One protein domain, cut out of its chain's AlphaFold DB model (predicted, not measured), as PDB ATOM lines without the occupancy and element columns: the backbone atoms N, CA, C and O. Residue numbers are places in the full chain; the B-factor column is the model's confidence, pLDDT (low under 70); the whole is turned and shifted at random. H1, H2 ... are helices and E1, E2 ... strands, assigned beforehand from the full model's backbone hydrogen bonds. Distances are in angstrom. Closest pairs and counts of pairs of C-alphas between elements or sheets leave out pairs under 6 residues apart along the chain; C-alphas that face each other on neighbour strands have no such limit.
ATOM      1  N   SER A  24     284.756 282.463 389.006       81.44
ATOM      2  CA  SER A  24     283.459 282.676 389.651       81.44
ATOM      3  C   SER A  24     282.472 283.445 388.772       81.44
ATOM      4  O   SER A  24     281.279 283.154 388.793       81.44
ATOM      5  N   GLN A  25     282.948 284.382 387.946       82.75
ATOM      6  CA  GLN A  25     282.115 285.089 386.960       82.75
ATOM      7  C   GLN A  25     281.587 284.183 385.833       82.75
ATOM      8  O   GLN A  25     280.610 284.541 385.176       82.75
ATOM      9  N   LYS A  26     282.215 283.022 385.607       85.75
ATOM     10  CA  LYS A  26     281.873 282.060 384.545       85.75
ATOM     11  C   LYS A  26     281.042 280.872 385.064       85.75
ATOM     12  O   LYS A  26     280.770 279.950 384.297       85.75
ATOM     13  N   LEU A  27     280.635 280.872 386.340       85.62
ATOM     14  CA  LEU A  27     279.827 279.802 386.936       85.62
ATOM     15  C   LEU A  27     278.420 279.756 386.306       85.62
ATOM     16  O   LEU A  27     277.689 280.743 386.384       85.62
ATOM     17  N   PRO A  28     277.999 278.625 385.706       85.00
ATOM     18  CA  PRO A  28     276.722 278.551 384.991       85.00
ATOM     19  C   PRO A  28     275.519 278.227 385.895       85.00
ATOM     20  O   PRO A  28     274.383 278.267 385.429       85.00
ATOM     21  N   GLY A  29     275.739 277.863 387.166       85.31
ATOM     22  CA  GLY A  29     274.675 277.367 388.051       85.31
ATOM     23  C   GLY A  29     274.093 276.015 387.605       85.31
ATOM     24  O   GLY A  29     272.911 275.744 387.813       85.31
ATOM     25  N   GLU A  30     274.903 275.170 386.962       89.12
ATOM     26  CA  GLU A  30     274.507 273.870 386.406       89.12
ATOM     27  C   GLU A  30     275.219 272.696 387.097       89.12
ATOM     28  O   GLU A  30     276.222 272.872 387.792       89.12
ATOM     29  N   TYR A  31     274.710 271.479 386.881       90.38
ATOM     30  CA  TYR A  31     275.288 270.242 387.412       90.38
ATOM     31  C   TYR A  31     275.745 269.304 386.290       90.38
ATOM     32  O   TYR A  31     274.983 269.024 385.365       90.38
ATOM     33  N   PHE A  32     276.940 268.730 386.433       93.94
ATOM     34  CA  PHE A  32     277.355 267.528 385.699       93.94
ATOM     35  C   PHE A  32     277.279 266.301 386.618       93.94
ATOM     36  O   PHE A  32     277.059 266.440 387.822       93.94
ATOM     37  N   ARG A  33     277.441 265.084 386.078       92.88
ATOM     38  CA  ARG A  33     277.449 263.850 386.886       92.88
ATOM     39  C   ARG A  33     278.782 263.117 386.811       92.88
ATOM     40  O   ARG A  33     279.257 262.820 385.719       92.88
ATOM     41  N   TYR A  34     279.309 262.728 387.969       92.25
ATOM     42  CA  TYR A  34     280.432 261.798 388.101       92.25
ATOM     43  C   TYR A  34     279.936 260.520 388.787       92.25
ATOM     44  O   TYR A  34     279.361 260.577 389.872       92.25
ATOM     45  N   LYS A  35     280.075 259.365 388.118       92.88
ATOM     46  CA  LYS A  35     279.551 258.053 388.573       92.88
ATOM     47  C   LYS A  35     278.083 258.097 389.061       92.88
ATOM     48  O   LYS A  35     277.696 257.392 389.985       92.88
ATOM     49  N   GLY A  36     277.259 258.932 388.419       89.69
ATOM     50  CA  GLY A  36     275.833 259.134 388.724       89.69
ATOM     51  C   GLY A  36     275.522 260.260 389.723       89.69
ATOM     52  O   GLY A  36     274.410 260.795 389.693       89.69
ATOM     53  N   VAL A  37     276.493 260.677 390.541       91.44
ATOM     54  CA  VAL A  37     276.343 261.735 391.556       91.44
ATOM     55  C   VAL A  37     276.455 263.123 390.902       91.44
ATOM     56  O   VAL A  37     277.368 263.320 390.099       91.44
ATOM     57  N   PRO A  38     275.553 264.080 391.200       89.38
ATOM     58  CA  PRO A  38     275.600 265.436 390.647       89.38
ATOM     59  C   PRO A  38     276.605 266.353 391.372       89.38
ATOM     60  O   PRO A  38     276.615 266.434 392.603       89.38
ATOM     61  N   PHE A  39     277.396 267.101 390.596       91.75
ATOM     62  CA  PHE A  39     278.396 268.068 391.067       91.75
ATOM     63  C   PHE A  39     278.240 269.429 390.360       91.75
ATOM     64  O   PHE A  39     277.969 269.442 389.155       91.75
ATOM     65  N   PRO A  40     278.409 270.569 391.065       86.94
ATOM     66  CA  PRO A  40     278.400 271.906 390.460       86.94
ATOM     67  C   PRO A  40     279.467 272.084 389.371       86.94
ATOM     68  O   PRO A  40     280.646 271.796 389.592       86.94
ATOM     69  N   VAL A  41     279.075 272.600 388.207       86.56
ATOM     70  CA  VAL A  41     280.006 272.933 387.116       86.56
ATOM     71  C   VAL A  41     280.879 274.133 387.509       86.56
ATOM     72  O   VAL A  41     280.398 275.103 388.092       86.56
ATOM     73  N   GLY A  42     282.168 274.077 387.167       85.44
ATOM     74  CA  GLY A  42     283.129 275.176 387.320       85.44
ATOM     75  C   GLY A  42     283.971 275.105 388.596       85.44
ATOM     76  O   GLY A  42     285.175 275.316 388.522       85.44
ATOM     77  N   LEU A  43     283.385 274.724 389.738       83.12
ATOM     78  CA  LEU A  43     284.160 274.412 390.955       83.12
ATOM     79  C   LEU A  43     284.692 272.972 390.980       83.12
ATOM     80  O   LEU A  43     285.676 272.682 391.658       83.12
ATOM     81  N   TYR A  44     284.037 272.066 390.254       86.50
ATOM     82  CA  TYR A  44     284.425 270.665 390.135       86.50
ATOM     83  C   TYR A  44     284.559 270.288 388.659       86.50
ATOM     84  O   TYR A  44     283.850 270.822 387.803       86.50
ATOM     85  N   SER A  45     285.436 269.328 388.370       88.56
ATOM     86  CA  SER A  45     285.549 268.688 387.060       88.56
ATOM     87  C   SER A  45     285.692 267.168 387.230       88.56
ATOM     88  O   SER A  45     286.028 266.702 388.324       88.56
ATOM     89  N   PRO A  46     285.439 266.358 386.185       89.19
ATOM     90  CA  PRO A  46     285.696 264.920 386.236       89.19
ATOM     91  C   PRO A  46     287.141 264.590 386.632       89.19
ATOM     92  O   PRO A  46     287.372 263.613 387.343       89.19
ATOM     93  N   GLU A  47     288.100 265.418 386.220       88.12
ATOM     94  CA  GLU A  47     289.528 265.273 386.504       88.12
ATOM     95  C   GLU A  47     289.841 265.589 387.969       88.12
ATOM     96  O   GLU A  47     290.541 264.804 388.606       88.12
ATOM     97  N   SER A  48     289.296 266.675 388.539       88.81
ATOM     98  CA  SER A  48     289.546 267.016 389.949       88.81
ATOM     99  C   SER A  48     288.906 266.009 390.910       88.81
ATOM    100  O   SER A  48     289.538 265.609 391.889       88.81
ATOM    101  N   ILE A  49     287.707 265.511 390.586       88.62
ATOM    102  CA  ILE A  49     287.056 264.428 391.341       88.62
ATOM    103  C   ILE A  49     287.841 263.118 391.187       88.62
ATOM    104  O   ILE A  49     288.090 262.434 392.178       88.62
ATOM    105  N   SER A  50     288.275 262.769 389.971       88.06
ATOM    106  CA  SER A  50     289.052 261.545 389.735       88.06
ATOM    107  C   SER A  50     290.431 261.589 390.396       88.06
ATOM    108  O   SER A  50     290.913 260.544 390.834       88.06
ATOM    109  N   LEU A  51     291.062 262.762 390.491       87.94
ATOM    110  CA  LEU A  51     292.313 262.955 391.225       87.94
ATOM    111  C   LEU A  51     292.096 262.728 392.726       87.94
ATOM    112  O   LEU A  51     292.829 261.948 393.327       87.94
ATOM    113  N   ALA A  52     291.063 263.343 393.309       85.44
ATOM    114  CA  ALA A  52     290.719 263.161 394.718       85.44
ATOM    115  C   ALA A  52     290.327 261.708 395.057       85.44
ATOM    116  O   ALA A  52     290.679 261.215 396.122       85.44
ATOM    117  N   GLU A  53     289.643 260.998 394.153       84.81
ATOM    118  CA  GLU A  53     289.263 259.593 394.355       84.81
ATOM    119  C   GLU A  53     290.461 258.627 394.286       84.81
ATOM    120  O   GLU A  53     290.485 257.631 395.007       84.81
ATOM    121  N   ASN A  54     291.438 258.888 393.409       85.81
ATOM    122  CA  ASN A  54     292.491 257.919 393.071       85.81
ATOM    123  C   ASN A  54     293.889 258.313 393.588       85.81
ATOM    124  O   ASN A  54     294.858 257.584 393.348       85.81
ATOM    125  N   THR A  55     294.017 259.445 394.294       84.88
ATOM    126  CA  THR A  55     295.295 259.910 394.857       84.88
ATOM    127  C   THR A  55     295.944 258.864 395.766       84.88
ATOM    128  O   THR A  55     295.276 258.118 396.478       84.88
ATOM    129  N   GLN A  56     297.276 258.815 395.724       80.69
ATOM    130  CA  GLN A  56     298.111 258.025 396.634       80.69
ATOM    131  C   GLN A  56     298.921 258.919 397.593       80.69
ATOM    132  O   GLN A  56     299.606 258.398 398.468       80.69
ATOM    133  N   ASP A  57     298.856 260.250 397.442       83.38
ATOM    134  CA  ASP A  57     299.494 261.214 398.352       83.38
ATOM    135  C   ASP A  57     298.564 261.467 399.542       83.38
ATOM    136  O   ASP A  57     297.869 262.480 399.609       83.38
ATOM    137  N   VAL A  58     298.492 260.477 400.435       77.88
ATOM    138  CA  VAL A  58     297.825 260.595 401.736       77.88
ATOM    139  C   VAL A  58     298.735 260.044 402.825       77.88
ATOM    140  O   VAL A  58     299.217 258.910 402.741       77.88
ATOM    141  N   ARG A  59     298.980 260.861 403.846       78.06
ATOM    142  CA  ARG A  59     299.959 260.634 404.911       78.06
ATOM    143  C   ARG A  59     299.295 260.081 406.164       78.06
ATOM    144  O   ARG A  59     298.073 260.060 406.305       78.06
ATOM    145  N   ASP A  60     300.123 259.608 407.088       71.88
ATOM    146  CA  ASP A  60     299.641 259.006 408.331       71.88
ATOM    147  C   ASP A  60     299.056 260.031 409.314       71.88
ATOM    148  O   ASP A  60     298.224 259.667 410.146       71.88
ATOM    149  N   ASP A  61     299.470 261.295 409.208       73.69
ATOM    150  CA  ASP A  61     299.077 262.413 410.068       73.69
ATOM    151  C   ASP A  61     298.084 263.397 409.419       73.69
ATOM    152  O   ASP A  61     297.669 264.358 410.074       73.69
ATOM    153  N   ASP A  62     297.651 263.145 408.177       71.94
ATOM    154  CA  ASP A  62     296.658 263.977 407.496       71.94
ATOM    155  C   ASP A  62     295.281 263.890 408.186       71.94
ATOM    156  O   ASP A  62     294.699 262.813 408.379       71.94
ATOM    157  N   ILE A  63     294.730 265.059 408.526       62.16
ATOM    158  CA  ILE A  63     293.399 265.209 409.124       62.16
ATOM    159  C   ILE A  63     292.440 265.732 408.057       62.16
ATOM    160  O   ILE A  63     292.470 266.908 407.697       62.16
ATOM    161  N   PHE A  64     291.533 264.870 407.606       64.31
ATOM    162  CA  PHE A  64     290.492 265.252 406.665       64.31
ATOM    163  C   PHE A  64     289.180 265.548 407.397       64.31
ATOM    164  O   PHE A  64     288.574 264.658 407.996       64.31
ATOM    165  N   ILE A  65     288.644 266.758 407.209       64.94
ATOM    166  CA  ILE A  65     287.218 267.063 407.470       64.94
ATOM    167  C   ILE A  65     286.344 266.587 406.276       64.94
ATOM    168  O   ILE A  65     285.233 267.053 406.057       64.94
ATOM    169  N   VAL A  66     286.870 265.638 405.492       58.47
ATOM    170  CA  VAL A  66     286.206 264.811 404.474       58.47
ATOM    171  C   VAL A  66     286.970 263.477 404.391       58.47
ATOM    172  O   VAL A  66     287.826 263.300 403.535       58.47
ATOM    173  N   THR A  67     286.723 262.557 405.327       41.50
ATOM    174  CA  THR A  67     286.600 261.106 405.042       41.50
ATOM    175  C   THR A  67     287.370 260.553 403.799       41.50
ATOM    176  O   THR A  67     286.877 260.719 402.686       41.50
ATOM    177  N   TYR A  68     288.479 259.795 403.792       40.22
ATOM    178  CA  TYR A  68     289.370 259.022 404.700       40.22
ATOM    179  C   TYR A  68     290.604 258.644 403.822       40.22
ATOM    180  O   TYR A  68     290.323 258.379 402.648       40.22
ATOM    181  N   PRO A  69     291.891 258.506 404.258       57.94
ATOM    182  CA  PRO A  69     292.478 258.280 405.610       57.94
ATOM    183  C   PRO A  69     293.282 259.469 406.220       57.94
ATOM    184  O   PRO A  69     293.606 260.374 405.483       57.94
ATOM    185  N   LYS A  70     293.685 259.542 407.511       57.44
ATOM    186  CA  LYS A  70     293.695 258.519 408.594       57.44
ATOM    187  C   LYS A  70     292.993 258.876 409.921       57.44
ATOM    188  O   LYS A  70     293.009 258.030 410.808       57.44
ATOM    189  N   SER A  71     292.278 259.996 410.037       69.19
ATOM    190  CA  SER A  71     291.240 260.171 411.077       69.19
ATOM    191  C   SER A  71     290.042 260.925 410.519       69.19
ATOM    192  O   SER A  71     290.202 261.954 409.868       69.19
ATOM    193  N   VAL A  72     288.839 260.400 410.757       82.06
ATOM    194  CA  VAL A  72     287.607 260.854 410.097       82.06
ATOM    195  C   VAL A  72     286.590 261.315 411.113       82.06
ATOM    196  O   VAL A  72     286.195 260.540 411.977       82.06
ATOM    197  N   ILE A  73     286.092 262.536 410.944       90.56
ATOM    198  CA  ILE A  73     284.941 263.037 411.692       90.56
ATOM    199  C   ILE A  73     283.795 263.217 410.697       90.56
ATOM    200  O   ILE A  73     283.837 264.116 409.858       90.56
ATOM    201  N   TYR A  74     282.786 262.350 410.767       94.56
ATOM    202  CA  TYR A  74     281.545 262.531 410.022       94.56
ATOM    203  C   TYR A  74     280.545 263.314 410.869       94.56
ATOM    204  O   TYR A  74     280.205 262.895 411.977       94.56
ATOM    205  N   MET A  75     280.036 264.414 410.313       96.31
ATOM    206  CA  MET A  75     279.050 265.272 410.960       96.31
ATOM    207  C   MET A  75     277.645 265.039 410.381       96.31
ATOM    208  O   MET A  75     277.372 265.367 409.225       96.31
ATOM    209  N   GLY A  76     276.740 264.481 411.185       96.56
ATOM    210  CA  GLY A  76     275.304 264.432 410.898       96.56
ATOM    211  C   GLY A  76     274.594 265.752 411.224       96.56
ATOM    212  O   GLY A  76     275.109 266.575 411.977       96.56
ATOM    213  N   ARG A  77     273.395 265.950 410.670       98.31
ATOM    214  CA  ARG A  77     272.457 267.024 411.041       98.31
ATOM    215  C   ARG A  77     271.035 266.619 410.660       98.31
ATOM    216  O   ARG A  77     270.884 265.919 409.652       98.31
ATOM    217  N   ASN A  78     270.021 267.119 411.374       98.19
ATOM    218  CA  ASN A  78     268.610 266.950 411.011       98.19
ATOM    219  C   ASN A  78     268.392 267.287 409.522       98.19
ATOM    220  O   ASN A  78     268.592 268.441 409.118       98.19
ATOM    221  N   PRO A  79     267.960 266.330 408.683       98.31
ATOM    222  CA  PRO A  79     267.829 266.558 407.248       98.31
ATOM    223  C   PRO A  79     266.808 267.645 406.898       98.31
ATOM    224  O   PRO A  79     266.955 268.295 405.864       98.31
ATOM    225  N   ARG A  80     265.814 267.902 407.758       98.50
ATOM    226  CA  ARG A  80     264.838 268.985 407.556       98.50
ATOM    227  C   ARG A  80     265.517 270.359 407.660       98.50
ATOM    228  O   ARG A  80     265.288 271.227 406.817       98.50
ATOM    229  N   ASP A  81     266.439 270.535 408.612       98.38
ATOM    230  CA  ASP A  81     267.274 271.743 408.709       98.38
ATOM    231  C   ASP A  81     268.317 271.828 407.585       98.38
ATOM    232  O   ASP A  81     268.630 272.931 407.125       98.38
ATOM    233  N   VAL A  82     268.833 270.690 407.100       98.38
ATOM    234  CA  VAL A  82     269.712 270.649 405.917       98.38
ATOM    235  C   VAL A  82     268.975 271.173 404.679       98.38
ATOM    236  O   VAL A  82     269.533 272.025 403.985       98.38
ATOM    237  N   VAL A  83     267.718 270.764 404.442       98.38
ATOM    238  CA  VAL A  83     266.876 271.302 403.350       98.38
ATOM    239  C   VAL A  83     266.763 272.822 403.446       98.38
ATOM    240  O   VAL A  83     267.054 273.511 402.471       98.38
ATOM    241  N   VAL A  84     266.386 273.364 404.610       98.31
ATOM    242  CA  VAL A  84     266.242 274.823 404.786       98.31
ATOM    243  C   VAL A  84     267.571 275.548 404.596       98.31
ATOM    244  O   VAL A  84     267.624 276.590 403.940       98.31
ATOM    245  N   SER A  85     268.657 275.017 405.161       97.94
ATOM    246  CA  SER A  85     269.981 275.626 405.043       97.94
ATOM    247  C   SER A  85     270.451 275.663 403.588       97.94
ATOM    248  O   SER A  85     270.909 276.711 403.131       97.94
ATOM    249  N   LEU A  86     270.283 274.559 402.853       97.94
ATOM    250  CA  LEU A  86     270.660 274.465 401.446       97.94
ATOM    251  C   LEU A  86     269.755 275.332 400.557       97.94
ATOM    252  O   LEU A  86     270.272 276.034 399.696       97.94
ATOM    253  N   TYR A  87     268.442 275.379 400.812       98.19
ATOM    254  CA  TYR A  87     267.500 276.229 400.069       98.19
ATOM    255  C   TYR A  87     267.884 277.714 400.119       98.19
ATOM    256  O   TYR A  87     267.871 278.399 399.099       98.19
ATOM    257  N   HIS A  88     268.253 278.232 401.296       98.12
ATOM    258  CA  HIS A  88     268.708 279.623 401.410       98.12
ATOM    259  C   HIS A  88     270.115 279.828 400.835       98.12
ATOM    260  O   HIS A  88     270.367 280.871 400.237       98.12
ATOM    261  N   TYR A  89     271.012 278.844 400.964       97.81
ATOM    262  CA  TYR A  89     272.358 278.909 400.386       97.81
ATOM    263  C   TYR A  89     272.333 278.958 398.850       97.81
ATOM    264  O   TYR A  89     272.956 279.840 398.265       97.81
ATOM    265  N   SER A  90     271.534 278.115 398.189       96.19
ATOM    266  CA  SER A  90     271.394 278.101 396.721       96.19
ATOM    267  C   SER A  90     270.852 279.406 396.125       96.19
ATOM    268  O   SER A  90     270.961 279.617 394.926       96.19
ATOM    269  N   LYS A  91     270.271 280.304 396.936       96.38
ATOM    270  CA  LYS A  91     269.849 281.641 396.479       96.38
ATOM    271  C   LYS A  91     270.981 282.665 396.444       96.38
ATOM    272  O   LYS A  91     270.793 283.720 395.842       96.38
ATOM    273  N   ILE A  92     272.102 282.389 397.109       96.75
ATOM    274  CA  ILE A  92     273.265 283.283 397.191       96.75
ATOM    275  C   ILE A  92     274.540 282.667 396.599       96.75
ATOM    276  O   ILE A  92     275.484 283.399 396.341       96.75
ATOM    277  N   ALA A  93     274.581 281.352 396.383       94.88
ATOM    278  CA  ALA A  93     275.739 280.616 395.880       94.88
ATOM    279  C   ALA A  93     275.731 280.534 394.340       94.88
ATOM    280  O   ALA A  93     274.887 279.844 393.771       94.88
ATOM    281  N   GLY A  94     276.665 281.210 393.665       89.69
ATOM    282  CA  GLY A  94     276.677 281.330 392.197       89.69
ATOM    283  C   GLY A  94     276.981 280.033 391.439       89.69
ATOM    284  O   GLY A  94     276.601 279.883 390.280       89.69
ATOM    285  N   GLN A  95     277.606 279.053 392.096       87.75
ATOM    286  CA  GLN A  95     277.807 277.712 391.538       87.75
ATOM    287  C   GLN A  95     276.535 276.850 391.557       87.75
ATOM    288  O   GLN A  95     276.512 275.788 390.934       87.75
ATOM    289  N   LEU A  96     275.497 277.253 392.299       90.44
ATOM    290  CA  LEU A  96     274.257 276.494 392.436       90.44
ATOM    291  C   LEU A  96     273.141 277.119 391.607       90.44
ATOM    292  O   LEU A  96     273.011 278.335 391.493       90.44
ATOM    293  N   LYS A  97     272.280 276.258 391.067       89.62
ATOM    294  CA  LYS A  97     271.026 276.696 390.461       89.62
ATOM    295  C   LYS A  97     270.118 277.317 391.523       89.62
ATOM    296  O   LYS A  97     270.021 276.777 392.629       89.62
ATOM    297  N   ASP A  98     269.375 278.367 391.157       94.00
ATOM    298  CA  ASP A  98     268.283 278.864 392.000       94.00
ATOM    299  C   ASP A  98     267.328 277.700 392.351       94.00
ATOM    300  O   ASP A  98     266.939 276.928 391.465       94.00
ATOM    301  N   PRO A  99     266.962 277.534 393.635       94.56
ATOM    302  CA  PRO A  99     266.220 276.367 394.097       94.56
ATOM    303  C   PRO A  99     264.736 276.380 393.695       94.56
ATOM    304  O   PRO A  99     264.033 275.399 393.932       94.56
ATOM    305  N   GLY A 100     264.223 277.481 393.135       96.19
ATOM    306  CA  GLY A 100     262.816 277.626 392.782       96.19
ATOM    307  C   GLY A 100     261.891 277.634 394.005       96.19
ATOM    308  O   GLY A 100     262.172 278.255 395.039       96.19
ATOM    309  N   THR A 101     260.739 276.971 393.887       97.75
ATOM    310  CA  THR A 101     259.749 276.912 394.973       97.75
ATOM    311  C   THR A 101     260.183 275.933 396.072       97.75
ATOM    312  O   THR A 101     260.782 274.901 395.757       97.75
ATOM    313  N   PRO A 102     259.849 276.187 397.355       96.88
ATOM    314  CA  PRO A 102     260.168 275.264 398.451       96.88
ATOM    315  C   PRO A 102     259.652 273.839 398.206       96.88
ATOM    316  O   PRO A 102     260.370 272.874 398.446       96.88
ATOM    317  N   ASP A 103     258.446 273.709 397.643       97.31
ATOM    318  CA  ASP A 103     257.846 272.426 397.263       97.31
ATOM    319  C   ASP A 103     258.669 271.645 396.237       97.31
ATOM    320  O   ASP A 103     258.781 270.421 396.328       97.31
ATOM    321  N   GLN A 104     259.199 272.332 395.223       97.75
ATOM    322  CA  GLN A 104     259.986 271.676 394.189       97.75
ATOM    323  C   GLN A 104     261.356 271.284 394.734       97.75
ATOM    324  O   GLN A 104     261.748 270.127 394.608       97.75
ATOM    325  N   PHE A 105     262.009 272.199 395.448       98.25
ATOM    326  CA  PHE A 105     263.292 271.938 396.081       98.25
ATOM    327  C   PHE A 105     263.245 270.765 397.073       98.25
ATOM    328  O   PHE A 105     264.127 269.909 397.062       98.25
ATOM    329  N   LEU A 106     262.187 270.670 397.889       98.38
ATOM    330  CA  LEU A 106     261.977 269.544 398.801       98.38
ATOM    331  C   LEU A 106     261.815 268.216 398.044       98.38
ATOM    332  O   LEU A 106     262.382 267.202 398.456       98.38
ATOM    333  N   ARG A 107     261.074 268.204 396.924       98.00
ATOM    334  CA  ARG A 107     260.941 267.008 396.072       98.00
ATOM    335  C   ARG A 107     262.270 266.581 395.463       98.00
ATOM    336  O   ARG A 107     262.509 265.379 395.368       98.00
ATOM    337  N   ASP A 108     263.101 267.530 395.056       97.88
ATOM    338  CA  ASP A 108     264.393 267.242 394.436       97.88
ATOM    339  C   ASP A 108     265.397 266.748 395.490       97.88
ATOM    340  O   ASP A 108     266.026 265.708 395.290       97.88
ATOM    341  N   PHE A 109     265.432 267.360 396.680       98.44
ATOM    342  CA  PHE A 109     266.207 266.864 397.825       98.44
ATOM    343  C   PHE A 109     265.821 265.429 398.222       98.44
ATOM    344  O   PHE A 109     266.690 264.568 398.354       98.44
ATOM    345  N   LEU A 110     264.521 265.136 398.356       97.88
ATOM    346  CA  LEU A 110     264.024 263.800 398.726       97.88
ATOM    347  C   LEU A 110     264.321 262.715 397.673       97.88
ATOM    348  O   LEU A 110     264.272 261.527 397.997       97.88
ATOM    349  N   LYS A 111     264.624 263.107 396.430       97.38
ATOM    350  CA  LYS A 111     265.067 262.213 395.348       97.38
ATOM    351  C   LYS A 111     266.591 262.118 395.214       97.38
ATOM    352  O   LYS A 111     267.061 261.266 394.468       97.38
ATOM    353  N   GLY A 112     267.353 262.973 395.899       95.75
ATOM    354  CA  GLY A 112     268.794 263.118 395.681       95.75
ATOM    355  C   GLY A 112     269.159 263.870 394.394       95.75
ATOM    356  O   GLY A 112     270.265 263.711 393.891       95.75
ATOM    357  N   GLU A 113     268.257 264.696 393.862       96.44
ATOM    358  CA  GLU A 113     268.474 265.551 392.682       96.44
ATOM    359  C   GLU A 113     268.999 266.946 393.084       96.44
ATOM    360  O   GLU A 113     268.572 267.985 392.583       96.44
ATOM    361  N   VAL A 114     269.940 266.959 394.031       94.25
ATOM    362  CA  VAL A 114     270.660 268.132 394.558       94.25
ATOM    363  C   VAL A 114     272.156 267.815 394.611       94.25
ATOM    364  O   VAL A 114     272.521 266.644 394.540       94.25
ATOM    365  N   GLN A 115     273.030 268.823 394.742       89.00
ATOM    366  CA  GLN A 115     274.486 268.601 394.830       89.00
ATOM    367  C   GLN A 115     274.863 267.499 395.840       89.00
ATOM    368  O   GLN A 115     274.284 267.424 396.924       89.00
ATOM    369  N   PHE A 116     275.827 266.649 395.472       92.31
ATOM    370  CA  PHE A 116     276.273 265.466 396.232       92.31
ATOM    371  C   PHE A 116     275.224 264.350 396.423       92.31
ATOM    372  O   PHE A 116     275.544 263.295 396.969       92.31
ATOM    373  N   GLY A 117     274.009 264.510 395.893       95.62
ATOM    374  CA  GLY A 117     273.015 263.448 395.784       95.62
ATOM    375  C   GLY A 117     272.098 263.287 397.001       95.62
ATOM    376  O   GLY A 117     271.661 264.246 397.632       95.62
ATOM    377  N   SER A 118     271.741 262.036 397.293       97.81
ATOM    378  CA  SER A 118     270.799 261.658 398.351       97.81
ATOM    379  C   SER A 118     271.432 261.766 399.740       97.81
ATOM    380  O   SER A 118     272.345 261.006 400.067       97.81
ATOM    381  N   TRP A 119     270.900 262.649 400.598       98.38
ATOM    382  CA  TRP A 119     271.303 262.739 402.014       98.38
ATOM    383  C   TRP A 119     271.193 261.383 402.723       98.38
ATOM    384  O   TRP A 119     272.088 261.008 403.480       98.38
ATOM    385  N   PHE A 120     270.127 260.627 402.432       98.06
ATOM    386  CA  PHE A 120     269.884 259.309 403.014       98.06
ATOM    387  C   PHE A 120     271.017 258.341 402.683       98.06
ATOM    388  O   PHE A 120     271.529 257.652 403.563       98.06
ATOM    389  N   ASP A 121     271.420 258.276 401.417       97.25
ATOM    390  CA  ASP A 121     272.439 257.323 400.980       97.25
ATOM    391  C   ASP A 121     273.845 257.782 401.380       97.25
ATOM    392  O   ASP A 121     274.686 256.939 401.695       97.25
ATOM    393  N   HIS A 122     274.064 259.096 401.498       95.38
ATOM    394  CA  HIS A 122     275.278 259.672 402.071       95.38
ATOM    395  C   HIS A 122     275.473 259.233 403.532       95.38
ATOM    396  O   HIS A 122     276.470 258.581 403.848       95.38
ATOM    397  N   ILE A 123     274.505 259.500 404.423       96.69
ATOM    398  CA  ILE A 123     274.639 259.142 405.847       96.69
ATOM    399  C   ILE A 123     274.658 257.620 406.066       96.69
ATOM    400  O   ILE A 123     275.503 257.122 406.811       96.69
ATOM    401  N   LYS A 124     273.814 256.852 405.357       96.44
ATOM    402  CA  LYS A 124     273.830 255.374 405.402       96.44
ATOM    403  C   LYS A 124     275.127 254.780 404.849       96.44
ATOM    404  O   LYS A 124     275.533 253.704 405.284       96.44
ATOM    405  N   GLY A 125     275.758 255.434 403.875       94.81
ATOM    406  CA  GLY A 125     277.064 255.051 403.347       94.81
ATOM    407  C   GLY A 125     278.163 255.253 404.386       94.81
ATOM    408  O   GLY A 125     278.907 254.316 404.678       94.81
ATOM    409  N   TRP A 126     278.209 256.436 404.999       92.25
ATOM    410  CA  TRP A 126     279.237 256.798 405.975       92.25
ATOM    411  C   TRP A 126     279.161 256.032 407.289       92.25
ATOM    412  O   TRP A 126     280.194 255.602 407.800       92.25
ATOM    413  N   LEU A 127     277.958 255.760 407.797       93.62
ATOM    414  CA  LEU A 127     277.782 254.990 409.033       93.62
ATOM    415  C   LEU A 127     278.262 253.529 408.934       93.62
ATOM    416  O   LEU A 127     278.467 252.890 409.959       93.62
ATOM    417  N   ARG A 128     278.577 253.011 407.736       94.00
ATOM    418  CA  ARG A 128     279.280 251.719 407.570       94.00
ATOM    419  C   ARG A 128     280.709 251.722 408.127       94.00
ATOM    420  O   ARG A 128     281.320 250.662 408.241       94.00
ATOM    421  N   MET A 129     281.260 252.898 408.430       89.31
ATOM    422  CA  MET A 129     282.563 253.069 409.077       89.31
ATOM    423  C   MET A 129     282.465 253.115 410.611       89.31
ATOM    424  O   MET A 129     283.498 253.093 411.277       89.31
ATOM    425  N   GLN A 130     281.253 253.165 411.176       88.56
ATOM    426  CA  GLN A 130     281.031 253.193 412.620       88.56
ATOM    427  C   GLN A 130     281.615 251.939 413.291       88.56
ATOM    428  O   GLN A 130     281.489 250.828 412.780       88.56
ATOM    429  N   GLY A 131     282.273 252.130 414.438       88.94
ATOM    430  CA  GLY A 131     282.993 251.067 415.148       88.94
ATOM    431  C   GLY A 131     284.454 250.879 414.719       88.94
ATOM    432  O   GLY A 131     285.109 249.981 415.236       88.94
ATOM    433  N   LYS A 132     284.980 251.708 413.806       90.19
ATOM    434  CA  LYS A 132     286.425 251.812 413.545       90.19
ATOM    435  C   LYS A 132     287.042 252.906 414.414       90.19
ATOM    436  O   LYS A 132     286.522 254.016 414.450       90.19
ATOM    437  N   ASP A 133     288.197 252.626 415.015       87.25
ATOM    438  CA  ASP A 133     288.895 253.548 415.930       87.25
ATOM    439  C   ASP A 133     289.289 254.890 415.283       87.25
ATOM    440  O   ASP A 133     289.464 255.890 415.970       87.25
ATOM    441  N   ASN A 134     289.398 254.922 413.951       86.94
ATOM    442  CA  ASN A 134     289.717 256.102 413.145       86.94
ATOM    443  C   ASN A 134     288.486 256.764 412.491       86.94
ATOM    444  O   ASN A 134     288.632 257.547 411.546       86.94
ATOM    445  N   PHE A 135     287.280 256.474 412.991       90.31
ATOM    446  CA  PHE A 135     286.027 257.093 412.560       90.31
ATOM    447  C   PHE A 135     285.169 257.554 413.751       90.31
ATOM    448  O   PHE A 135     284.626 256.748 414.507       90.31
ATOM    449  N   LEU A 136     284.976 258.866 413.861       93.44
ATOM    450  CA  LEU A 136     284.052 259.515 414.784       93.44
ATOM    451  C   LEU A 136     282.786 259.943 414.033       93.44
ATOM    452  O   LEU A 136     282.843 260.758 413.116       93.44
ATOM    453  N   PHE A 137     281.632 259.445 414.473       95.38
ATOM    454  CA  PHE A 137     280.336 260.042 414.154       95.38
ATOM    455  C   PHE A 137     279.959 261.046 415.248       95.38
ATOM    456  O   PHE A 137     280.043 260.712 416.431       95.38
ATOM    457  N   ILE A 138     279.544 262.248 414.855       96.75
ATOM    458  CA  ILE A 138     278.978 263.283 415.731       96.75
ATOM    459  C   ILE A 138     277.893 264.051 414.962       96.75
ATOM    460  O   ILE A 138     277.849 264.005 413.732       96.75
ATOM    461  N   THR A 139     277.005 264.755 415.650       97.75
ATOM    462  CA  THR A 139     275.889 265.495 415.050       97.75
ATOM    463  C   THR A 139     275.933 266.979 415.390       97.75
ATOM    464  O   THR A 139     276.448 267.394 416.424       97.75
ATOM    465  N   TYR A 140     275.379 267.803 414.504       97.44
ATOM    466  CA  TYR A 140     275.203 269.237 414.724       97.44
ATOM    467  C   TYR A 140     274.381 269.536 415.982       97.44
ATOM    468  O   TYR A 140     274.654 270.503 416.687       97.44
ATOM    469  N   GLU A 141     273.408 268.680 416.266       98.19
ATOM    470  CA  GLU A 141     272.550 268.716 417.440       98.19
ATOM    471  C   GLU A 141     273.363 268.496 418.731       98.19
ATOM    472  O   GLU A 141     273.216 269.285 419.661       98.19
ATOM    473  N   GLU A 142     274.303 267.539 418.761       97.88
ATOM    474  CA  GLU A 142     275.245 267.366 419.888       97.88
ATOM    475  C   GLU A 142     276.124 268.613 420.108       97.88
ATOM    476  O   GLU A 142     276.268 269.061 421.246       97.88
ATOM    477  N   LEU A 143     276.655 269.232 419.041       97.56
ATOM    478  CA  LEU A 143     277.457 270.465 419.160       97.56
ATOM    479  C   LEU A 143     276.641 271.671 419.654       97.56
ATOM    480  O   LEU A 143     277.214 272.593 420.231       97.56
ATOM    481  N   GLN A 144     275.332 271.695 419.401       96.94
ATOM    482  CA  GLN A 144     274.427 272.740 419.893       96.94
ATOM    483  C   GLN A 144     273.998 272.498 421.343       96.94
ATOM    484  O   GLN A 144     273.820 273.455 422.092       96.94
ATOM    485  N   GLN A 145     273.842 271.233 421.738       97.00
ATOM    486  CA  GLN A 145     273.463 270.840 423.094       97.00
ATOM    487  C   GLN A 145     274.626 270.995 424.086       97.00
ATOM    488  O   GLN A 145     274.438 271.559 425.163       97.00
ATOM    489  N   ASP A 146     275.819 270.518 423.724       98.06
ATOM    490  CA  ASP A 146     277.045 270.679 424.508       98.06
ATOM    491  C   ASP A 146     278.266 270.824 423.585       98.06
ATOM    492  O   ASP A 146     278.921 269.853 423.184       98.06
ATOM    493  N   LEU A 147     278.596 272.078 423.267       97.56
ATOM    494  CA  LEU A 147     279.776 272.410 422.475       97.56
ATOM    495  C   LEU A 147     281.080 272.034 423.196       97.56
ATOM    496  O   LEU A 147     282.030 271.626 422.529       97.56
ATOM    497  N   GLN A 148     281.154 272.147 424.528       97.94
ATOM    498  CA  GLN A 148     282.395 271.853 425.249       97.94
ATOM    499  C   GLN A 148     282.665 270.346 425.264       97.94
ATOM    500  O   GLN A 148     283.740 269.934 424.826       97.94
ATOM    501  N   GLY A 149     281.695 269.526 425.678       98.12
ATOM    502  CA  GLY A 149     281.814 268.066 425.647       98.12
ATOM    503  C   GLY A 149     282.029 267.522 424.231       98.12
ATOM    504  O   GLY A 149     282.819 266.595 424.030       98.12
ATOM    505  N   SER A 150     281.423 268.151 423.217       98.19
ATOM    506  CA  SER A 150     281.686 267.829 421.807       98.19
ATOM    507  C   SER A 150     283.139 268.107 421.400       98.19
ATOM    508  O   SER A 150     283.768 267.256 420.766       98.19
ATOM    509  N   VAL A 151     283.706 269.257 421.790       97.00
ATOM    510  CA  VAL A 151     285.122 269.581 421.536       97.00
ATOM    511  C   VAL A 151     286.049 268.643 422.313       97.00
ATOM    512  O   VAL A 151     287.000 268.131 421.728       97.00
ATOM    513  N   GLU A 152     285.764 268.344 423.585       97.12
ATOM    514  CA  GLU A 152     286.531 267.378 424.389       97.12
ATOM    515  C   GLU A 152     286.568 265.989 423.724       97.12
ATOM    516  O   GLU A 152     287.637 265.382 423.602       97.12
ATOM    517  N   ARG A 153     285.426 265.513 423.209       96.81
ATOM    518  CA  ARG A 153     285.305 264.236 422.486       96.81
ATOM    519  C   ARG A 153     286.065 264.231 421.155       96.81
ATOM    520  O   ARG A 153     286.727 263.240 420.847       96.81
ATOM    521  N   ILE A 154     286.021 265.327 420.395       95.06
ATOM    522  CA  ILE A 154     286.819 265.499 419.167       95.06
ATOM    523  C   ILE A 154     288.322 265.516 419.495       95.06
ATOM    524  O   ILE A 154     289.103 264.829 418.838       95.06
ATOM    525  N   CYS A 155     288.733 266.236 420.539       93.00
ATOM    526  CA  CYS A 155     290.112 266.266 421.028       93.00
ATOM    527  C   CYS A 155     290.612 264.882 421.463       93.00
ATOM    528  O   CYS A 155     291.738 264.513 421.129       93.00
ATOM    529  N   GLY A 156     289.777 264.105 422.162       92.62
ATOM    530  CA  GLY A 156     290.075 262.721 422.533       92.62
ATOM    531  C   GLY A 156     290.277 261.821 421.311       92.62
ATOM    532  O   GLY A 156     291.296 261.141 421.217       92.62
ATOM    533  N   PHE A 157     289.360 261.884 420.341       91.69
ATOM    534  CA  PHE A 157     289.452 261.140 419.079       91.69
ATOM    535  C   PHE A 157     290.706 261.488 418.259       91.69
ATOM    536  O   PHE A 157     291.371 260.602 417.731       91.69
ATOM    537  N   LEU A 158     291.069 262.772 418.185       90.06
ATOM    538  CA  LEU A 158     292.265 263.233 417.471       90.06
ATOM    539  C   LEU A 158     293.576 263.018 418.253       90.06
ATOM    540  O   LEU A 158     294.636 263.398 417.754       90.06
ATOM    541  N   GLY A 159     293.535 262.470 419.475       89.62
ATOM    542  CA  GLY A 159     294.715 262.307 420.332       89.62
ATOM    543  C   GLY A 159     295.345 263.633 420.788       89.62
ATOM    544  O   GLY A 159     296.539 263.684 421.082       89.62
ATOM    545  N   ARG A 160     294.563 264.720 420.821       91.19
ATOM    546  CA  ARG A 160     295.010 266.099 421.096       91.19
ATOM    547  C   ARG A 160     294.256 266.691 422.298       91.19
ATOM    548  O   ARG A 160     293.411 267.568 422.108       91.19
ATOM    549  N   PRO A 161     294.521 266.218 423.531       90.38
ATOM    550  CA  PRO A 161     293.891 266.758 424.734       90.38
ATOM    551  C   PRO A 161     294.274 268.229 424.951       90.38
ATOM    552  O   PRO A 161     295.417 268.626 424.717       90.38
ATOM    553  N   LEU A 162     293.323 269.029 425.436       93.62
ATOM    554  CA  LEU A 162     293.509 270.455 425.716       93.62
ATOM    555  C   LEU A 162     293.421 270.738 427.218       93.62
ATOM    556  O   LEU A 162     292.614 270.149 427.934       93.62
ATOM    557  N   GLY A 163     294.225 271.691 427.695       95.75
ATOM    558  CA  GLY A 163     294.036 272.278 429.022       95.75
ATOM    559  C   GLY A 163     292.785 273.161 429.068       95.75
ATOM    560  O   GLY A 163     292.379 273.712 428.046       95.75
ATOM    561  N   LYS A 164     292.203 273.345 430.261       95.62
ATOM    562  CA  LYS A 164     290.931 274.068 430.478       95.62
ATOM    563  C   LYS A 164     290.850 275.435 429.778       95.62
ATOM    564  O   LYS A 164     289.808 275.787 429.241       95.62
ATOM    565  N   GLU A 165     291.940 276.197 429.783       97.12
ATOM    566  CA  GLU A 165     292.008 277.528 429.168       97.12
ATOM    567  C   GLU A 165     292.015 277.460 427.629       97.12
ATOM    568  O   GLU A 165     291.254 278.168 426.973       97.12
ATOM    569  N   ALA A 166     292.792 276.540 427.048       97.19
ATOM    570  CA  ALA A 166     292.810 276.295 425.605       97.19
ATOM    571  C   ALA A 166     291.470 275.733 425.101       97.19
ATOM    572  O   ALA A 166     290.977 276.160 424.061       97.19
ATOM    573  N   LEU A 167     290.848 274.830 425.864       97.12
ATOM    574  CA  LEU A 167     289.509 274.315 425.582       97.12
ATOM    575  C   LEU A 167     288.459 275.437 425.600       97.12
ATOM    576  O   LEU A 167     287.696 275.569 424.648       97.12
ATOM    577  N   GLY A 168     288.456 276.276 426.642       97.50
ATOM    578  CA  GLY A 168     287.555 277.429 426.734       97.50
ATOM    579  C   GLY A 168     287.739 278.421 425.581       97.50
ATOM    580  O   GLY A 168     286.755 278.947 425.066       97.50
ATOM    581  N   SER A 169     288.980 278.617 425.124       98.19
ATOM    582  CA  SER A 169     289.296 279.409 423.929       98.19
ATOM    583  C   SER A 169     288.690 278.802 422.656       98.19
ATOM    584  O   SER A 169     287.977 279.501 421.932       98.19
ATOM    585  N   VAL A 170     288.880 277.496 422.413       97.94
ATOM    586  CA  VAL A 170     288.265 276.800 421.265       97.94
ATOM    587  C   VAL A 170     286.743 276.931 421.305       97.94
ATOM    588  O   VAL A 170     286.155 277.371 420.324       97.94
ATOM    589  N   VAL A 171     286.104 276.652 422.447       97.81
ATOM    590  CA  VAL A 171     284.645 276.785 422.610       97.81
ATOM    591  C   VAL A 171     284.176 278.207 422.294       97.81
ATOM    592  O   VAL A 171     283.251 278.375 421.500       97.81
ATOM    593  N   ALA A 172     284.828 279.236 422.847       98.12
ATOM    594  CA  ALA A 172     284.460 280.634 422.615       98.12
ATOM    595  C   ALA A 172     284.572 281.035 421.132       98.12
ATOM    596  O   ALA A 172     283.637 281.625 420.577       98.12
ATOM    597  N   HIS A 173     285.678 280.678 420.473       98.06
ATOM    598  CA  HIS A 173     285.919 280.997 419.063       98.06
ATOM    599  C   HIS A 173     285.088 280.148 418.083       98.06
ATOM    600  O   HIS A 173     284.803 280.616 416.981       98.06
ATOM    601  N   SER A 174     284.642 278.953 418.485       97.69
ATOM    602  CA  SER A 174     283.733 278.095 417.709       97.69
ATOM    603  C   SER A 174     282.249 278.449 417.865       97.69
ATOM    604  O   SER A 174     281.411 277.857 417.185       97.69
ATOM    605  N   THR A 175     281.882 279.416 418.717       97.81
ATOM    606  CA  THR A 175     280.487 279.882 418.791       97.81
ATOM    607  C   THR A 175     280.034 280.514 417.473       97.81
ATOM    608  O   THR A 175     280.792 281.215 416.800       97.81
ATOM    609  N   PHE A 176     278.750 280.350 417.125       96.94
ATOM    610  CA  PHE A 176     278.178 280.941 415.908       96.94
ATOM    611  C   PHE A 176     278.393 282.463 415.827       96.94
ATOM    612  O   PHE A 176     278.694 282.984 414.754       96.94
ATOM    613  N   GLY A 177     278.282 283.173 416.957       97.62
ATOM    614  CA  GLY A 177     278.539 284.612 417.033       97.62
ATOM    615  C   GLY A 177     279.989 284.976 416.702       97.62
ATOM    616  O   GLY A 177     280.216 285.846 415.861       97.62
ATOM    617  N   ALA A 178     280.962 284.277 417.299       98.12
ATOM    618  CA  ALA A 178     282.382 284.506 417.035       98.12
ATOM    619  C   ALA A 178     282.761 284.174 415.583       98.12
ATOM    620  O   ALA A 178     283.381 284.996 414.907       98.12
ATOM    621  N   MET A 179     282.321 283.023 415.062       97.56
ATOM    622  CA  MET A 179     282.580 282.634 413.672       97.56
ATOM    623  C   MET A 179     281.941 283.598 412.664       97.56
ATOM    624  O   MET A 179     282.550 283.905 411.645       97.56
ATOM    625  N   LYS A 180     280.738 284.117 412.951       96.94
ATOM    626  CA  LYS A 180     280.045 285.092 412.091       96.94
ATOM    627  C   LYS A 180     280.711 286.468 412.090       96.94
ATOM    628  O   LYS A 180     280.699 287.136 411.056       96.94
ATOM    629  N   ALA A 181     281.313 286.867 413.209       97.44
ATOM    630  CA  ALA A 181     282.114 288.085 413.308       97.44
ATOM    631  C   ALA A 181     283.510 287.954 412.663       97.44
ATOM    632  O   ALA A 181     284.108 288.968 412.311       97.44
ATOM    633  N   ASN A 182     284.031 286.734 412.487       97.50
ATOM    634  CA  ASN A 182     285.341 286.504 411.881       97.50
ATOM    635  C   ASN A 182     285.271 286.480 410.342       97.50
ATOM    636  O   ASN A 182     284.809 285.508 409.743       97.50
ATOM    637  N   THR A 183     285.822 287.513 409.705       96.12
ATOM    638  CA  THR A 183     285.960 287.664 408.243       96.12
ATOM    639  C   THR A 183     286.619 286.460 407.550       96.12
ATOM    640  O   THR A 183     286.281 286.138 406.415       96.12
ATOM    641  N   MET A 184     287.524 285.753 408.239       96.38
ATOM    642  CA  MET A 184     288.207 284.558 407.713       96.38
ATOM    643  C   MET A 184     287.384 283.262 407.855       96.38
ATOM    644  O   MET A 184     287.822 282.204 407.416       96.38
ATOM    645  N   SER A 185     286.203 283.313 408.481       94.44
ATOM    646  CA  SER A 185     285.341 282.140 408.734       94.44
ATOM    647  C   SER A 185     283.889 282.324 408.278       94.44
ATOM    648  O   SER A 185     283.156 281.347 408.145       94.44
ATOM    649  N   ASN A 186     283.454 283.561 408.027       95.38
ATOM    650  CA  ASN A 186     282.090 283.890 407.604       95.38
ATOM    651  C   ASN A 186     281.902 283.959 406.072       95.38
ATOM    652  O   ASN A 186     280.782 284.194 405.615       95.38
ATOM    653  N   TYR A 187     282.976 283.716 405.308       95.50
ATOM    654  CA  TYR A 187     283.050 283.713 403.841       95.50
ATOM    655  C   TYR A 187     282.836 285.070 403.139       95.50
ATOM    656  O   TYR A 187     282.716 285.090 401.914       95.50
ATOM    657  N   THR A 188     282.861 286.214 403.839       94.69
ATOM    658  CA  THR A 188     282.650 287.530 403.189       94.69
ATOM    659  C   THR A 188     283.791 287.978 402.266       94.69
ATOM    660  O   THR A 188     283.653 288.991 401.590       94.69
ATOM    661  N   LEU A 189     284.909 287.243 402.228       94.31
ATOM    662  CA  LEU A 189     286.026 287.466 401.299       94.31
ATOM    663  C   LEU A 189     285.835 286.796 399.928       94.31
ATOM    664  O   LEU A 189     286.591 287.088 399.009       94.31
ATOM    665  N   LEU A 190     284.850 285.903 399.764       92.38
ATOM    666  CA  LEU A 190     284.597 285.286 398.458       92.38
ATOM    667  C   LEU A 190     284.102 286.329 397.438       92.38
ATOM    668  O   LEU A 190     283.341 287.226 397.820       92.38
ATOM    669  N   PRO A 191     284.433 286.194 396.137       92.19
ATOM    670  CA  PRO A 191     283.882 287.058 395.098       92.19
ATOM    671  C   PRO A 191     282.341 287.070 395.113       92.19
ATOM    672  O   PRO A 191     281.735 286.006 395.268       92.19
ATOM    673  N   PRO A 192     281.675 288.220 394.877       91.06
ATOM    674  CA  PRO A 192     280.209 288.305 394.866       91.06
ATOM    675  C   PRO A 192     279.516 287.390 393.844       91.06
ATOM    676  O   PRO A 192     278.351 287.047 394.013       91.06
ATOM    677  N   SER A 193     280.229 286.998 392.784       89.44
ATOM    678  CA  SER A 193     279.786 286.027 391.777       89.44
ATOM    679  C   SER A 193     279.831 284.571 392.262       89.44
ATOM    680  O   SER A 193     279.129 283.735 391.708       89.44
ATOM    681  N   LEU A 194     280.605 284.265 393.309       90.75
ATOM    682  CA  LEU A 194     280.593 282.969 393.994       90.75
ATOM    683  C   LEU A 194     279.619 282.974 395.184       90.75
ATOM    684  O   LEU A 194     278.903 281.995 395.388       90.75
ATOM    685  N   LEU A 195     279.570 284.069 395.952       95.19
ATOM    686  CA  LEU A 195     278.648 284.231 397.078       95.19
ATOM    687  C   LEU A 195     278.087 285.663 397.156       95.19
ATOM    688  O   LEU A 195     278.809 286.606 397.473       95.19
ATOM    689  N   ASP A 196     276.785 285.832 396.914       94.94
ATOM    690  CA  ASP A 196     276.130 287.146 396.915       94.94
ATOM    691  C   ASP A 196     275.833 287.654 398.339       94.94
ATOM    692  O   ASP A 196     274.733 287.501 398.890       94.94
ATOM    693  N   HIS A 197     276.828 288.341 398.908       92.06
ATOM    694  CA  HIS A 197     276.765 289.007 400.216       92.06
ATOM    695  C   HIS A 197     275.682 290.095 400.328       92.06
ATOM    696  O   HIS A 197     275.389 290.552 401.432       92.06
ATOM    697  N   ARG A 198     275.085 290.552 399.213       92.56
ATOM    698  CA  ARG A 198     274.000 291.556 399.229       92.56
ATOM    699  C   ARG A 198     272.636 290.916 399.478       92.56
ATOM    700  O   ARG A 198     271.727 291.595 399.952       92.56
ATOM    701  N   ARG A 199     272.484 289.629 399.147       92.62
ATOM    702  CA  ARG A 199     271.229 288.866 399.291       92.62
ATOM    703  C   ARG A 199     271.179 288.010 400.556       92.62
ATOM    704  O   ARG A 199     270.088 287.621 400.972       92.62
ATOM    705  N   GLY A 200     272.320 287.720 401.177       94.12
ATOM    706  CA  GLY A 200     272.384 286.936 402.406       94.12
ATOM    707  C   GLY A 200     273.808 286.739 402.916       94.12
ATOM    708  O   GLY A 200     274.736 287.417 402.493       94.12
ATOM    709  N   ALA A 201     273.974 285.796 403.842       96.06
ATOM    710  CA  ALA A 201     275.266 285.425 404.410       96.06
ATOM    711  C   ALA A 201     275.344 283.906 404.590       96.06
ATOM    712  O   ALA A 201     274.334 283.275 404.917       96.06
ATOM    713  N   PHE A 202     276.545 283.337 404.444       97.25
ATOM    714  CA  PHE A 202     276.800 281.902 404.632       97.25
ATOM    715  C   PHE A 202     276.350 281.425 406.023       97.25
ATOM    716  O   PHE A 202     275.547 280.502 406.173       97.25
ATOM    717  N   LEU A 203     276.794 282.135 407.064       96.69
ATOM    718  CA  LEU A 203     276.396 281.903 408.451       96.69
ATOM    719  C   LEU A 203     275.025 282.550 408.730       96.69
ATOM    720  O   LEU A 203     274.916 283.613 409.345       96.69
ATOM    721  N   ARG A 204     273.958 281.899 408.241       97.19
ATOM    722  CA  ARG A 204     272.566 282.395 408.260       97.19
ATOM    723  C   ARG A 204     271.996 282.570 409.679       97.19
ATOM    724  O   ARG A 204     271.958 283.698 410.169       97.19
ATOM    725  N   LYS A 205     271.567 281.475 410.329       95.75
ATOM    726  CA  LYS A 205     270.974 281.470 411.689       95.75
ATOM    727  C   LYS A 205     271.758 280.680 412.744       95.75
ATOM    728  O   LYS A 205     271.786 281.117 413.882       95.75
ATOM    729  N   GLY A 206     272.361 279.544 412.383       94.81
ATOM    730  CA  GLY A 206     273.170 278.749 413.319       94.81
ATOM    731  C   GLY A 206     272.394 278.096 414.470       94.81
ATOM    732  O   GLY A 206     272.898 278.096 415.585       94.81
ATOM    733  N   VAL A 207     271.194 277.567 414.208       97.25
ATOM    734  CA  VAL A 207     270.323 276.904 415.201       97.25
ATOM    735  C   VAL A 207     269.773 275.572 414.671       97.25
ATOM    736  O   VAL A 207     269.766 275.348 413.453       97.25
ATOM    737  N   CYS A 208     269.291 274.715 415.570       97.69
ATOM    738  CA  CYS A 208     268.441 273.560 415.254       97.69
ATOM    739  C   CYS A 208     266.958 273.968 415.179       97.69
ATOM    740  O   CYS A 208     266.557 274.966 415.778       97.69
ATOM    741  N   GLY A 209     266.144 273.194 414.461       96.81
ATOM    742  CA  GLY A 209     264.684 273.335 414.440       96.81
ATOM    743  C   GLY A 209     264.137 274.454 413.547       96.81
ATOM    744  O   GLY A 209     262.928 274.670 413.525       96.81
ATOM    745  N   ASP A 210     264.972 275.154 412.770       98.00
ATOM    746  CA  ASP A 210     264.496 276.225 411.881       98.00
ATOM    747  C   ASP A 210     263.615 275.690 410.739       98.00
ATOM    748  O   ASP A 210     262.840 276.445 410.148       98.00
ATOM    749  N   TRP A 211     263.677 274.386 410.460       98.12
ATOM    750  CA  TRP A 211     262.726 273.683 409.600       98.12
ATOM    751  C   TRP A 211     261.260 273.879 410.010       98.12
ATOM    752  O   TRP A 211     260.425 274.057 409.120       98.12
ATOM    753  N   LYS A 212     260.956 273.974 411.316       97.12
ATOM    754  CA  LYS A 212     259.594 274.219 411.832       97.12
ATOM    755  C   LYS A 212     259.030 275.584 411.391       97.12
ATOM    756  O   LYS A 212     257.821 275.751 411.310       97.12
ATOM    757  N   ASN A 213     259.895 276.536 411.011       97.81
ATOM    758  CA  ASN A 213     259.504 277.848 410.470       97.81
ATOM    759  C   ASN A 213     259.312 277.872 408.936       97.81
ATOM    760  O   ASN A 213     259.005 278.928 408.384       97.81
ATOM    761  N   HIS A 214     259.580 276.767 408.232       97.69
ATOM    762  CA  HIS A 214     259.633 276.729 406.761       97.69
ATOM    763  C   HIS A 214     258.793 275.610 406.146       97.69
ATOM    764  O   HIS A 214     258.270 275.786 405.047       97.69
ATOM    765  N   PHE A 215     258.699 274.463 406.818       97.06
ATOM    766  CA  PHE A 215     257.910 273.329 406.357       97.06
ATOM    767  C   PHE A 215     256.440 273.569 406.705       97.06
ATOM    768  O   PHE A 215     256.099 273.844 407.853       97.06
ATOM    769  N   THR A 216     255.552 273.420 405.726       98.00
ATOM    770  CA  THR A 216     254.125 273.234 406.018       98.00
ATOM    771  C   THR A 216     253.898 271.851 406.636       98.00
ATOM    772  O   THR A 216     254.682 270.932 406.400       98.00
ATOM    773  N   VAL A 217     252.794 271.662 407.367       97.00
ATOM    774  CA  VAL A 217     252.423 270.349 407.938       97.00
ATOM    775  C   VAL A 217     252.439 269.255 406.860       97.00
ATOM    776  O   VAL A 217     253.104 268.235 407.014       97.00
ATOM    777  N   ALA A 218     251.829 269.519 405.699       97.12
ATOM    778  CA  ALA A 218     251.804 268.586 404.570       97.12
ATOM    779  C   ALA A 218     253.204 268.245 404.013       97.12
ATOM    780  O   ALA A 218     253.437 267.112 403.581       97.12
ATOM    781  N   GLN A 219     254.141 269.202 404.022       97.88
ATOM    782  CA  GLN A 219     255.542 268.966 403.656       97.88
ATOM    783  C   GLN A 219     256.277 268.140 404.718       97.88
ATOM    784  O   GLN A 219     257.032 267.244 404.339       97.88
ATOM    785  N   SER A 220     256.042 268.401 406.012       97.69
ATOM    786  CA  SER A 220     256.612 267.600 407.103       97.69
ATOM    787  C   SER A 220     256.148 266.155 406.998       97.69
ATOM    788  O   SER A 220     256.973 265.278 406.782       97.69
ATOM    789  N   GLU A 221     254.838 265.899 406.973       96.38
ATOM    790  CA  GLU A 221     254.332 264.529 406.864       96.38
ATOM    791  C   GLU A 221     254.848 263.796 405.611       96.38
ATOM    792  O   GLU A 221     255.098 262.588 405.633       96.38
ATOM    793  N   ALA A 222     254.977 264.508 404.482       96.81
ATOM    794  CA  ALA A 222     255.528 263.946 403.252       96.81
ATOM    795  C   ALA A 222     257.010 263.589 403.410       96.81
ATOM    796  O   ALA A 222     257.416 262.504 402.982       96.81
ATOM    797  N   PHE A 223     257.784 264.456 404.063       98.12
ATOM    798  CA  PHE A 223     259.156 264.178 404.461       98.12
ATOM    799  C   PHE A 223     259.216 262.957 405.391       98.12
ATOM    800  O   PHE A 223     259.947 262.015 405.100       98.12
ATOM    801  N   ASP A 224     258.387 262.902 406.433       97.12
ATOM    802  CA  ASP A 224     258.385 261.850 407.459       97.12
ATOM    803  C   ASP A 224     257.990 260.475 406.898       97.12
ATOM    804  O   ASP A 224     258.483 259.438 407.350       97.12
ATOM    805  N   ARG A 225     257.119 260.437 405.878       97.56
ATOM    806  CA  ARG A 225     256.810 259.213 405.114       97.56
ATOM    807  C   ARG A 225     258.023 258.705 404.326       97.56
ATOM    808  O   ARG A 225     258.251 257.496 404.286       97.56
ATOM    809  N   VAL A 226     258.807 259.597 403.711       98.12
ATOM    810  CA  VAL A 226     260.027 259.211 402.977       98.12
ATOM    811  C   VAL A 226     261.155 258.854 403.943       98.12
ATOM    812  O   VAL A 226     261.788 257.817 403.757       98.12
ATOM    813  N   TYR A 227     261.362 259.645 404.997       97.88
ATOM    814  CA  TYR A 227     262.396 259.444 406.011       97.88
ATOM    815  C   TYR A 227     262.257 258.082 406.695       97.88
ATOM    816  O   TYR A 227     263.186 257.278 406.624       97.88
ATOM    817  N   ARG A 228     261.070 257.752 407.231       96.31
ATOM    818  CA  ARG A 228     260.810 256.440 407.858       96.31
ATOM    819  C   ARG A 228     261.063 255.263 406.917       96.31
ATOM    820  O   ARG A 228     261.533 254.222 407.360       96.31
ATOM    821  N   LYS A 229     260.779 255.415 405.618       97.56
ATOM    822  CA  LYS A 229     261.064 254.382 404.611       97.56
ATOM    823  C   LYS A 229     262.560 254.279 404.290       97.56
ATOM    824  O   LYS A 229     263.064 253.176 404.110       97.56
ATOM    825  N   GLN A 230     263.256 255.410 404.177       98.00
ATOM    826  CA  GLN A 230     264.662 255.470 403.764       98.00
ATOM    827  C   GLN A 230     265.654 255.141 404.882       98.00
ATOM    828  O   GLN A 230     266.745 254.653 404.577       98.00
ATOM    829  N   MET A 231     265.274 255.410 406.132       97.25
ATOM    830  CA  MET A 231     266.063 255.203 407.353       97.25
ATOM    831  C   MET A 231     265.553 254.014 408.185       97.25
ATOM    832  O   MET A 231     265.956 253.841 409.331       97.25
ATOM    833  N   TRP A 232     264.682 253.172 407.621       95.81
ATOM    834  CA  TRP A 232     264.212 251.954 408.282       95.81
ATOM    835  C   TRP A 232     265.389 251.063 408.711       95.81
ATOM    836  O   TRP A 232     266.217 250.681 407.883       95.81
TER     837      TRP A 232
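This is residues 24 to 232 of the 287 residues of the protein "Sulfotransferase" of Pongo abelii (UniProt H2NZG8). Two parallel strands, E3 and E4, lie between helices, with H4 over one face of this small sheet and H6 over the other. Past the ends of the strands, H2, H3, H9 and H10 form one group of helices; H7 packs on H6, H8 follows it, and a long unnamed stretch, residues 182 to 209, leads back to H9. A small hairpin, E1 and E2, lies with H1 at one side of the domain, and residues 51 to 57 stick out there. The printed part has 209 residues, with ten named helices and four named strands in the order E1 E2 H1 E3 H2 H3 H4 E4 H5 H6 H7 H8 H9 H10; by class it is mostly helix, with sheets E1 - E2, antiparallel, and E3 = E4, parallel. It is compact, with a radius of gyration of the C-alphas of 18.4 A, and rounded, spanning 48 by 42 by 41 A.

Start at E3, residues 71 to 76, and E4, residues 135 to 139, parallel neighbours at 24 degrees; look for N 74 and O 136, 2.8 A apart, and N 138 and O 74, 3.0 A apart. Between them in the chain come H2, residues 79 to 89, H3, residues 102 to 111, and H4, residues 119 to 129, and the five make a strand-helix-strand unit, two parallel neighbour strands with helices between. Residues 63 to 64 pair briefly, parallel, with residues 71 to 72 of E3. The closest C-alphas of E3 and H4 are those of Gly 76 and Ile 123, 7.3 A apart. H6, residues 147 to 157, comes closest to E4 at the C-alphas of Leu 136 and Phe 157, 7.1 A apart. H5, residues 140 to 145, is close to H6 but not clearly touching, with the C-alphas of Leu 143 and Ser 150 closest at 5.6 A. H6 and H7, residues 164 to 173, touch at a steep tilt of 64 degrees, opposite ways, closest at the C-alphas of Gln 148 and Val 171, 6.0 A. H8, residues 176 to 181, is close to H7 but not clearly touching, with the C-alphas of His 173 and Met 179 closest at 6.5 A. Now turn to H2, which touches H3 at a steep tilt of 57 degrees, opposite ways, closest at the C-alphas of Val 83 and Leu 106, 6.9 A. H2 also touches H9, residues 210 to 213, closest at the C-alphas of Asp 81 and Trp 211, 5.0 A. H3 and H10, residues 217 to 230, only just touch, with 3 pairs of C-alphas within 8 A, the closest those of Leu 110 and Val 226 at 7.4 A; their tilt is a shallow 6 degrees, the same way. E1, residues 31 to 34, and E2, residues 37 to 40, form an antiparallel hairpin at 137 degrees, with N 32 and O 39 3.0 A apart. H1, residues 46 to 54, touches no helix; its closest C-alphas to E1 are those of Pro 46 and Tyr 34, 6.4 A. Every O i to N i+4 pair is within hydrogen-bond range in H1, H2, H3, H5, H6, H7 and H8, against 5 of 7 in H4 and 9 of 10 in H10, and H9 is too short for such a pair.

Find C-alpha 31 at (275.288, 270.242, 387.412), where E1 begins. E3 runs 16.5 A from C-alpha 71 at (291.240, 260.171, 411.077), and E4 runs 13.4 A. H4 measures 16.4 A and H6 15.2 A. H10, the longest helix, runs 19.7 A to C-alpha 230 at (264.662, 255.470, 403.764).

The C-alphas farthest apart are those of Gly 163 and Ala 218, 48.9 A. The printed part has no cut. The links H1 to E3, H2 to H3 and H8 to H9 are long, with 16, 12 and 28 residues. The mean pLDDT of the printed part is 92.1, and residues 63 to 71 of this predicted model are under 70.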